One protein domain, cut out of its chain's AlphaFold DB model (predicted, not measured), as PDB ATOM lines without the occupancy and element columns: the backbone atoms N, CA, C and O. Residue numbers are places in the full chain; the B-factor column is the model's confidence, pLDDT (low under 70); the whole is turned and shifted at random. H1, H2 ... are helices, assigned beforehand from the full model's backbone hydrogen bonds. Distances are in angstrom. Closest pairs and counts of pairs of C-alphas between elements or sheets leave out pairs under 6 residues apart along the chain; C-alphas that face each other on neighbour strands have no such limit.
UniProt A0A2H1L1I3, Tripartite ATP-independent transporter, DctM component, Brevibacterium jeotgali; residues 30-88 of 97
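What this domain is: This is residues 30 to 88 of the 97 residues of the protein "Tripartite ATP-independent transporter, DctM component" of Brevibacterium jeotgali (UniProt A0A2H1L1I3). A long helical arm, H4, runs on nearly end to end from H3 and sticks out with residues 71 to 88 from a small body, in which H1 crosses H3 steeply. Little H2 lies at the turn of the chain between H1 and H3, at the end away from H4. The printed part has 59 residues with four named helices, H1 to H4 in that order, and no named strand; the class is all helix. It is only just loose, close to extended, with a radius of gyration of the C-alphas of 15.4 A, and the arm makes much of the length in the spans of 46 by 23 by 16 A.

Where its parts are: H4, residues 69 to 82, is the longest helix, 20.2 A from C-alpha 69 at (18.653, -25.010, 39.333) to C-alpha 82 at (6.489, -40.970, 41.730). H3, residues 59 to 67, measures 12.6 A. H1, residues 37 to 45, also measures 12.6 A and begins with C-alpha 37 at (19.209, -15.521, 51.190). H2, residues 49 to 52, measures 5.2 A.

How they stand to each other: H4 and H3 meet only through their link, Thr 68. H3 touches H1, with the C-alphas of His 43 and Ile 59 closest at 5.8 A, at a steep tilt of 52 degrees, opposite ways. H1 and H2 are close but not clearly touching, the closest C-alphas being those of Leu 45 and Val 51, 6.9 A apart. H4 is apart from H1 and from H2, and H2 is apart from H3. In H1, H3 and H4 every O i to N i+4 pair is within hydrogen-bond range; H2 is too short for such a pair.

The domain as a whole: The C-alphas farthest apart, those of Gly 54 and Asp 85, are 46.8 A apart. Without residues 71 to 88, which stand free, the body spans 28 by 17 by 13 A. The printed part has no cut and no long link: H1 to H2 and H3 to H4 are tight, H2 to H3 short. The mean pLDDT of the printed part is 87.2, and residues 33 to 34 are under 70.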
ATOM      1  N   VAL A  30      14.304 -20.688  49.373       86.06
ATOM      2  CA  VAL A  30      15.540 -19.930  49.665       86.06
ATOM      3  C   VAL A  30      16.354 -19.585  48.416       86.06
ATOM      4  O   VAL A  30      17.112 -18.613  48.448       86.06
ATOM      5  N   ILE A  31      16.173 -20.325  47.317       84.81
ATOM      6  CA  ILE A  31      16.776 -20.027  46.009       84.81
ATOM      7  C   ILE A  31      15.966 -18.987  45.220       84.81
ATOM      8  O   ILE A  31      16.552 -18.141  44.548       84.81
ATOM      9  N   THR A  32      14.630 -19.017  45.275       82.56
ATOM     10  CA  THR A  32      13.791 -18.126  44.454       82.56
ATOM     11  C   THR A  32      13.745 -16.699  45.034       82.56
ATOM     12  O   THR A  32      13.584 -16.540  46.249       82.56
ATOM     13  N   PRO A  33      13.837 -15.632  44.210       69.00
ATOM     14  CA  PRO A  33      13.679 -14.250  44.680       69.00
ATOM     15  C   PRO A  33      12.221 -13.979  45.091       69.00
ATOM     16  O   PRO A  33      11.353 -13.850  44.226       69.00
ATOM     17  N   PRO A  34      11.911 -14.056  46.399       68.62
ATOM     18  CA  PRO A  34      11.730 -12.872  47.257       68.62
ATOM     19  C   PRO A  34      12.440 -12.966  48.629       68.62
ATOM     20  O   PRO A  34      12.521 -11.968  49.341       68.62
ATOM     21  N   VAL A  35      12.964 -14.148  48.990       79.06
ATOM     22  CA  VAL A  35      13.762 -14.403  50.207       79.06
ATOM     23  C   VAL A  35      15.241 -14.507  49.842       79.06
ATOM     24  O   VAL A  35      16.056 -13.780  50.405       79.06
ATOM     25  N   GLY A  36      15.582 -15.371  48.872       75.75
ATOM     26  CA  GLY A  36      16.852 -15.356  48.131       75.75
ATOM     27  C   GLY A  36      18.138 -15.326  48.964       75.75
ATOM     28  O   GLY A  36      19.164 -14.875  48.460       75.75
ATOM     29  N   VAL A  37      18.107 -15.743  50.234       87.25
ATOM     30  CA  VAL A  37      19.209 -15.521  51.190       87.25
ATOM     31  C   VAL A  37      20.517 -16.110  50.665       87.25
ATOM     32  O   VAL A  37      21.552 -15.447  50.717       87.25
ATOM     33  N   LEU A  38      20.460 -17.310  50.080       87.56
ATOM     34  CA  LEU A  38      21.628 -17.956  49.480       87.56
ATOM     35  C   LEU A  38      22.187 -17.157  48.293       87.56
ATOM     36  O   LEU A  38      23.404 -17.035  48.165       87.56
ATOM     37  N   LEU A  39      21.330 -16.538  47.474       88.94
ATOM     38  CA  LEU A  39      21.765 -15.692  46.355       88.94
ATOM     39  C   LEU A  39      22.499 -14.439  46.843       88.94
ATOM     40  O   LEU A  39      23.514 -14.053  46.264       88.94
ATOM     41  N   TYR A  40      22.029 -13.827  47.933       88.69
ATOM     42  CA  TYR A  40      22.698 -12.673  48.535       88.69
ATOM     43  C   TYR A  40      24.048 -13.039  49.156       88.69
ATOM     44  O   TYR A  40      25.003 -12.275  49.011       88.69
ATOM     45  N   VAL A  41      24.154 -14.199  49.812       90.44
ATOM     46  CA  VAL A  41      25.432 -14.696  50.350       90.44
ATOM     47  C   VAL A  41      26.429 -14.942  49.218       90.44
ATOM     48  O   VAL A  41      27.553 -14.451  49.289       90.44
ATOM     49  N   ILE A  42      26.012 -15.613  48.140       90.50
ATOM     50  CA  ILE A  42      26.872 -15.860  46.973       90.50
ATOM     51  C   ILE A  42      27.318 -14.541  46.340       90.50
ATOM     52  O   ILE A  42      28.504 -14.360  46.083       90.50
ATOM     53  N   HIS A  43      26.401 -13.592  46.150       91.25
ATOM     54  CA  HIS A  43      26.739 -12.285  45.591       91.25
ATOM     55  C   HIS A  43      27.738 -11.505  46.461       91.25
ATOM     56  O   HIS A  43      28.619 -10.832  45.932       91.25
ATOM     57  N   ARG A  44      27.633 -11.600  47.795       90.81
ATOM     58  CA  ARG A  44      28.601 -11.000  48.730       90.81
ATOM     59  C   ARG A  44      29.980 -11.637  48.601       90.81
ATOM     60  O   ARG A  44      30.968 -10.911  48.541       90.81
ATOM     61  N   LEU A  45      30.046 -12.967  48.541       91.69
ATOM     62  CA  LEU A  45      31.304 -13.698  48.354       91.69
ATOM     63  C   LEU A  45      31.937 -13.374  46.996       91.69
ATOM     64  O   LEU A  45      33.148 -13.190  46.910       91.69
ATOM     65  N   SER A  46      31.115 -13.198  45.961       90.94
ATOM     66  CA  SER A  46      31.549 -12.822  44.617       90.94
ATOM     67  C   SER A  46      31.981 -11.354  44.481       90.94
ATOM     68  O   SER A  46      32.248 -10.910  43.369       90.94
ATOM     69  N   GLN A  47      32.018 -10.571  45.567       91.19
ATOM     70  CA  GLN A  47      32.676  -9.255  45.572       91.19
ATOM     71  C   GLN A  47      34.160  -9.346  45.957       91.19
ATOM     72  O   GLN A  47      34.886  -8.372  45.777       91.19
ATOM     73  N   SER A  48      34.616 -10.489  46.482       89.44
ATOM     74  CA  SER A  48      36.038 -10.726  46.735       89.44
ATOM     75  C   SER A  48      36.784 -10.937  45.419       89.44
ATOM     76  O   SER A  48      36.340 -11.716  44.574       89.44
ATOM     77  N   GLU A  49      37.937 -10.283  45.272       82.50
ATOM     78  CA  GLU A  49      38.792 -10.357  44.079       82.50
ATOM     79  C   GLU A  49      39.306 -11.786  43.812       82.50
ATOM     80  O   GLU A  49      39.445 -12.210  42.667       82.50
ATOM     81  N   GLU A  50      39.486 -12.574  44.877       85.12
ATOM     82  CA  GLU A  50      39.875 -13.990  44.808       85.12
ATOM     83  C   GLU A  50      38.782 -14.873  44.182       85.12
ATOM     84  O   GLU A  50      39.075 -15.848  43.495       85.12
ATOM     85  N   VAL A  51      37.511 -14.518  44.392       86.44
ATOM     86  CA  VAL A  51      36.353 -15.306  43.943       86.44
ATOM     87  C   VAL A  51      35.871 -14.850  42.571       86.44
ATOM     88  O   VAL A  51      35.453 -15.668  41.754       86.44
ATOM     89  N   ASN A  52      35.905 -13.544  42.311       85.38
ATOM     90  CA  ASN A  52      35.382 -12.970  41.075       85.38
ATOM     91  C   ASN A  52      36.400 -12.947  39.928       85.38
ATOM     92  O   ASN A  52      36.015 -12.655  38.796       85.38
ATOM     93  N   LEU A  53      37.671 -13.271  40.201       85.94
ATOM     94  CA  LEU A  53      38.752 -13.347  39.212       85.94
ATOM     95  C   LEU A  53      38.886 -12.054  38.380       85.94
ATOM     96  O   LEU A  53      39.178 -12.097  37.184       85.94
ATOM     97  N   GLY A  54      38.626 -10.902  39.006       83.31
ATOM     98  CA  GLY A  54      38.640  -9.584  38.368       83.31
ATOM     99  C   GLY A  54      37.370  -9.232  37.584       83.31
ATOM    100  O   GLY A  54      37.353  -8.224  36.877       83.31
ATOM    101  N   GLN A  55      36.304 -10.034  37.677       86.56
ATOM    102  CA  GLN A  55      35.025  -9.776  37.013       86.56
ATOM    103  C   GLN A  55      34.013  -9.111  37.949       86.56
ATOM    104  O   GLN A  55      33.910  -9.423  39.132       86.56
ATOM    105  N   THR A  56      33.195  -8.212  37.406       87.88
ATOM    106  CA  THR A  56      32.084  -7.609  38.147       87.88
ATOM    107  C   THR A  56      30.854  -8.509  38.068       87.88
ATOM    108  O   THR A  56      30.184  -8.544  37.038       87.88
ATOM    109  N   ILE A  57      30.545  -9.221  39.153       91.62
ATOM    110  CA  ILE A  57      29.358 -10.084  39.242       91.62
ATOM    111  C   ILE A  57      28.233  -9.313  39.931       91.62
ATOM    112  O   ILE A  57      28.335  -8.962  41.113       91.62
ATOM    113  N   THR A  58      27.144  -9.061  39.207       91.50
ATOM    114  CA  THR A  58      25.954  -8.401  39.755       91.50
ATOM    115  C   THR A  58      25.014  -9.410  40.413       91.50
ATOM    116  O   THR A  58      25.055 -10.609  40.135       91.50
ATOM    117  N   ILE A  59      24.111  -8.932  41.273       88.44
ATOM    118  CA  ILE A  59      23.077  -9.794  41.864       88.44
ATOM    119  C   ILE A  59      22.185 -10.428  40.785       88.44
ATOM    120  O   ILE A  59      21.763 -11.572  40.924       88.44
ATOM    121  N   THR A  60      21.946  -9.722  39.676       89.56
ATOM    122  CA  THR A  60      21.156 -10.225  38.547       89.56
ATOM    123  C   THR A  60      21.836 -11.407  37.858       89.56
ATOM    124  O   THR A  60      21.144 -12.339  37.449       89.56
ATOM    125  N   ASP A  61      23.168 -11.418  37.780       90.75
ATOM    126  CA  ASP A  61      23.926 -12.545  37.218       90.75
ATOM    127  C   ASP A  61      23.781 -13.791  38.096       90.75
ATOM    128  O   ASP A  61      23.497 -14.881  37.596       90.75
ATOM    129  N   VAL A  62      23.870 -13.611  39.416       90.25
ATOM    130  CA  VAL A  62      23.664 -14.689  40.397       90.25
ATOM    131  C   VAL A  62      22.232 -15.227  40.324       90.25
ATOM    132  O   VAL A  62      22.021 -16.439  40.298       90.25
ATOM    133  N   MET A  63      21.237 -14.344  40.219       88.69
ATOM    134  CA  MET A  63      19.833 -14.740  40.059       88.69
ATOM    135  C   MET A  63      19.598 -15.508  38.755       88.69
ATOM    136  O   MET A  63      18.881 -16.508  38.745       88.69
ATOM    137  N   ARG A  64      20.212 -15.076  37.648       88.81
ATOM    138  CA  ARG A  64      20.106 -15.764  36.357       88.81
ATOM    139  C   ARG A  64      20.748 -17.149  36.411       88.81
ATOM    140  O   ARG A  64      20.168 -18.095  35.884       88.81
ATOM    141  N   ALA A  65      21.898 -17.282  37.069       87.69
ATOM    142  CA  ALA A  65      22.540 -18.575  37.278       87.69
ATOM    143  C   ALA A  65      21.641 -19.517  38.100       87.69
ATOM    144  O   ALA A  65      21.453 -20.677  37.725       87.69
ATOM    145  N   ALA A  66      21.013 -18.997  39.156       87.38
ATOM    146  CA  ALA A  66      20.135 -19.753  40.043       87.38
ATOM    147  C   ALA A  66      18.879 -20.318  39.358       87.38
ATOM    148  O   ALA A  66      18.438 -21.412  39.705       87.38
ATOM    149  N   ILE A  67      18.332 -19.632  38.347       86.81
ATOM    150  CA  ILE A  67      17.175 -20.126  37.576       86.81
ATOM    151  C   ILE A  67      17.459 -21.496  36.943       86.81
ATOM    152  O   ILE A  67      16.552 -22.317  36.834       86.81
ATOM    153  N   THR A  68      18.715 -21.786  36.591       86.06
ATOM    154  CA  THR A  68      19.125 -23.087  36.032       86.06
ATOM    155  C   THR A  68      18.895 -24.245  37.007       86.06
ATOM    156  O   THR A  68      18.674 -25.375  36.576       86.06
ATOM    157  N   PHE A  69      18.890 -23.984  38.316       86.19
ATOM    158  CA  PHE A  69      18.653 -25.010  39.333       86.19
ATOM    159  C   PHE A  69      17.172 -25.352  39.505       86.19
ATOM    160  O   PHE A  69      16.854 -26.482  39.862       86.19
ATOM    161  N   ILE A  70      16.259 -24.429  39.188       87.00
ATOM    162  CA  ILE A  70      14.807 -24.642  39.302       87.00
ATOM    163  C   ILE A  70      14.340 -25.924  38.586       87.00
ATOM    164  O   ILE A  70      13.690 -26.745  39.237       87.00
ATOM    165  N   PRO A  71      14.656 -26.167  37.296       90.50
ATOM    166  CA  PRO A  71      14.230 -27.392  36.624       90.50
ATOM    167  C   PRO A  71      14.823 -28.654  37.262       90.50
ATOM    168  O   PRO A  71      14.133 -29.666  37.326       90.50
ATOM    169  N   ILE A  72      16.054 -28.600  37.783       90.62
ATOM    170  CA  ILE A  72      16.677 -29.737  38.477       90.62
ATOM    171  C   ILE A  72      15.878 -30.068  39.739       90.62
ATOM    172  O   ILE A  72      15.493 -31.218  39.942       90.62
ATOM    173  N   THR A  73      15.555 -29.062  40.551       88.00
ATOM    174  CA  THR A  73      14.770 -29.259  41.773       88.00
ATOM    175  C   THR A  73      13.360 -29.761  41.467       88.00
ATOM    176  O   THR A  73      12.861 -30.635  42.170       88.00
ATOM    177  N   ILE A  74      12.728 -29.283  40.388       89.88
ATOM    178  CA  ILE A  74      11.430 -29.800  39.927       89.88
ATOM    179  C   ILE A  74      11.537 -31.275  39.534       89.88
ATOM    180  O   ILE A  74      10.672 -32.064  39.905       89.88
ATOM    181  N   VAL A  75      12.592 -31.673  38.818       93.56
ATOM    182  CA  VAL A  75      12.813 -33.082  38.463       93.56
ATOM    183  C   VAL A  75      12.951 -33.936  39.720       93.56
ATOM    184  O   VAL A  75      12.285 -34.963  39.820       93.56
ATOM    185  N   VAL A  76      13.736 -33.500  40.708       90.81
ATOM    186  CA  VAL A  76      13.862 -34.225  41.983       90.81
ATOM    187  C   VAL A  76      12.516 -34.299  42.712       90.81
ATOM    188  O   VAL A  76      12.152 -35.364  43.203       90.81
ATOM    189  N   ALA A  77      11.735 -33.215  42.728       90.62
ATOM    190  CA  ALA A  77      10.394 -33.216  43.310       90.62
ATOM    191  C   ALA A  77       9.476 -34.242  42.630       90.62
ATOM    192  O   ALA A  77       8.793 -35.003  43.311       90.62
ATOM    193  N   LEU A  78       9.482 -34.299  41.295       92.31
ATOM    194  CA  LEU A  78       8.705 -35.276  40.531       92.31
ATOM    195  C   LEU A  78       9.156 -36.705  40.834       92.31
ATOM    196  O   LEU A  78       8.314 -37.571  41.051       92.31
ATOM    197  N   VAL A  79      10.465 -36.948  40.904       92.50
ATOM    198  CA  VAL A  79      11.015 -38.255  41.283       92.50
ATOM    199  C   VAL A  79      10.514 -38.666  42.669       92.50
ATOM    200  O   VAL A  79      10.033 -39.782  42.813       92.50
ATOM    201  N   LEU A  80      10.532 -37.771  43.658       88.94
ATOM    202  CA  LEU A  80      10.013 -38.070  44.998       88.94
ATOM    203  C   LEU A  80       8.499 -38.317  45.022       88.94
ATOM    204  O   LEU A  80       8.031 -39.110  45.834       88.94
ATOM    205  N   ILE A  81       7.732 -37.661  44.149       87.56
ATOM    206  CA  ILE A  81       6.283 -37.884  44.025       87.56
ATOM    207  C   ILE A  81       5.984 -39.264  43.427       87.56
ATOM    208  O   ILE A  81       5.083 -39.948  43.907       87.56
ATOM    209  N   PHE A  82       6.716 -39.679  42.390       90.81
ATOM    210  CA  PHE A  82       6.489 -40.970  41.730       90.81
ATOM    211  C   PHE A  82       7.166 -42.151  42.437       90.81
ATOM    212  O   PHE A  82       6.715 -43.283  42.283       90.81
ATOM    213  N   PHE A  83       8.220 -41.896  43.212       89.81
ATOM    214  CA  PHE A  83       9.014 -42.900  43.917       89.81
ATOM    215  C   PHE A  83       9.199 -42.499  45.394       89.81
ATOM    216  O   PHE A  83      10.302 -42.118  45.799       89.81
ATOM    217  N   PRO A  84       8.131 -42.553  46.211       83.25
ATOM    218  CA  PRO A  84       8.164 -42.103  47.604       83.25
ATOM    219  C   PRO A  84       9.109 -42.927  48.488       83.25
ATOM    220  O   PRO A  84       9.726 -42.380  49.403       83.25
ATOM    221  N   ASP A  85       9.291 -44.208  48.161       84.44
ATOM    222  CA  ASP A  85      10.142 -45.148  48.901       84.44
ATOM    223  C   ASP A  85      11.622 -44.728  48.907       84.44
ATOM    224  O   ASP A  85      12.379 -45.103  49.796       84.44
ATOM    225  N   LEU A  86      12.054 -43.872  47.969       85.38
ATOM    226  CA  LEU A  86      13.422 -43.336  47.955       85.38
ATOM    227  C   LEU A  86      13.786 -42.600  49.249       85.38
ATOM    228  O   LEU A  86      14.958 -42.556  49.622       85.38
ATOM    229  N   VAL A  87      12.796 -42.019  49.929       83.50
ATOM    230  CA  VAL A  87      13.009 -41.288  51.180       83.50
ATOM    231  C   VAL A  87      13.296 -42.241  52.345       83.50
ATOM    232  O   VAL A  87      14.001 -41.853  53.276       83.50
ATOM    233  N   THR A  88      12.797 -43.480  52.303       81.94
ATOM    234  CA  THR A  88      12.913 -44.430  53.420       81.94
ATOM    235  C   THR A  88      14.184 -45.277  53.362       81.94
ATOM    236  O   THR A  88      14.671 -45.685  54.412       81.94
TER     237      THR A  88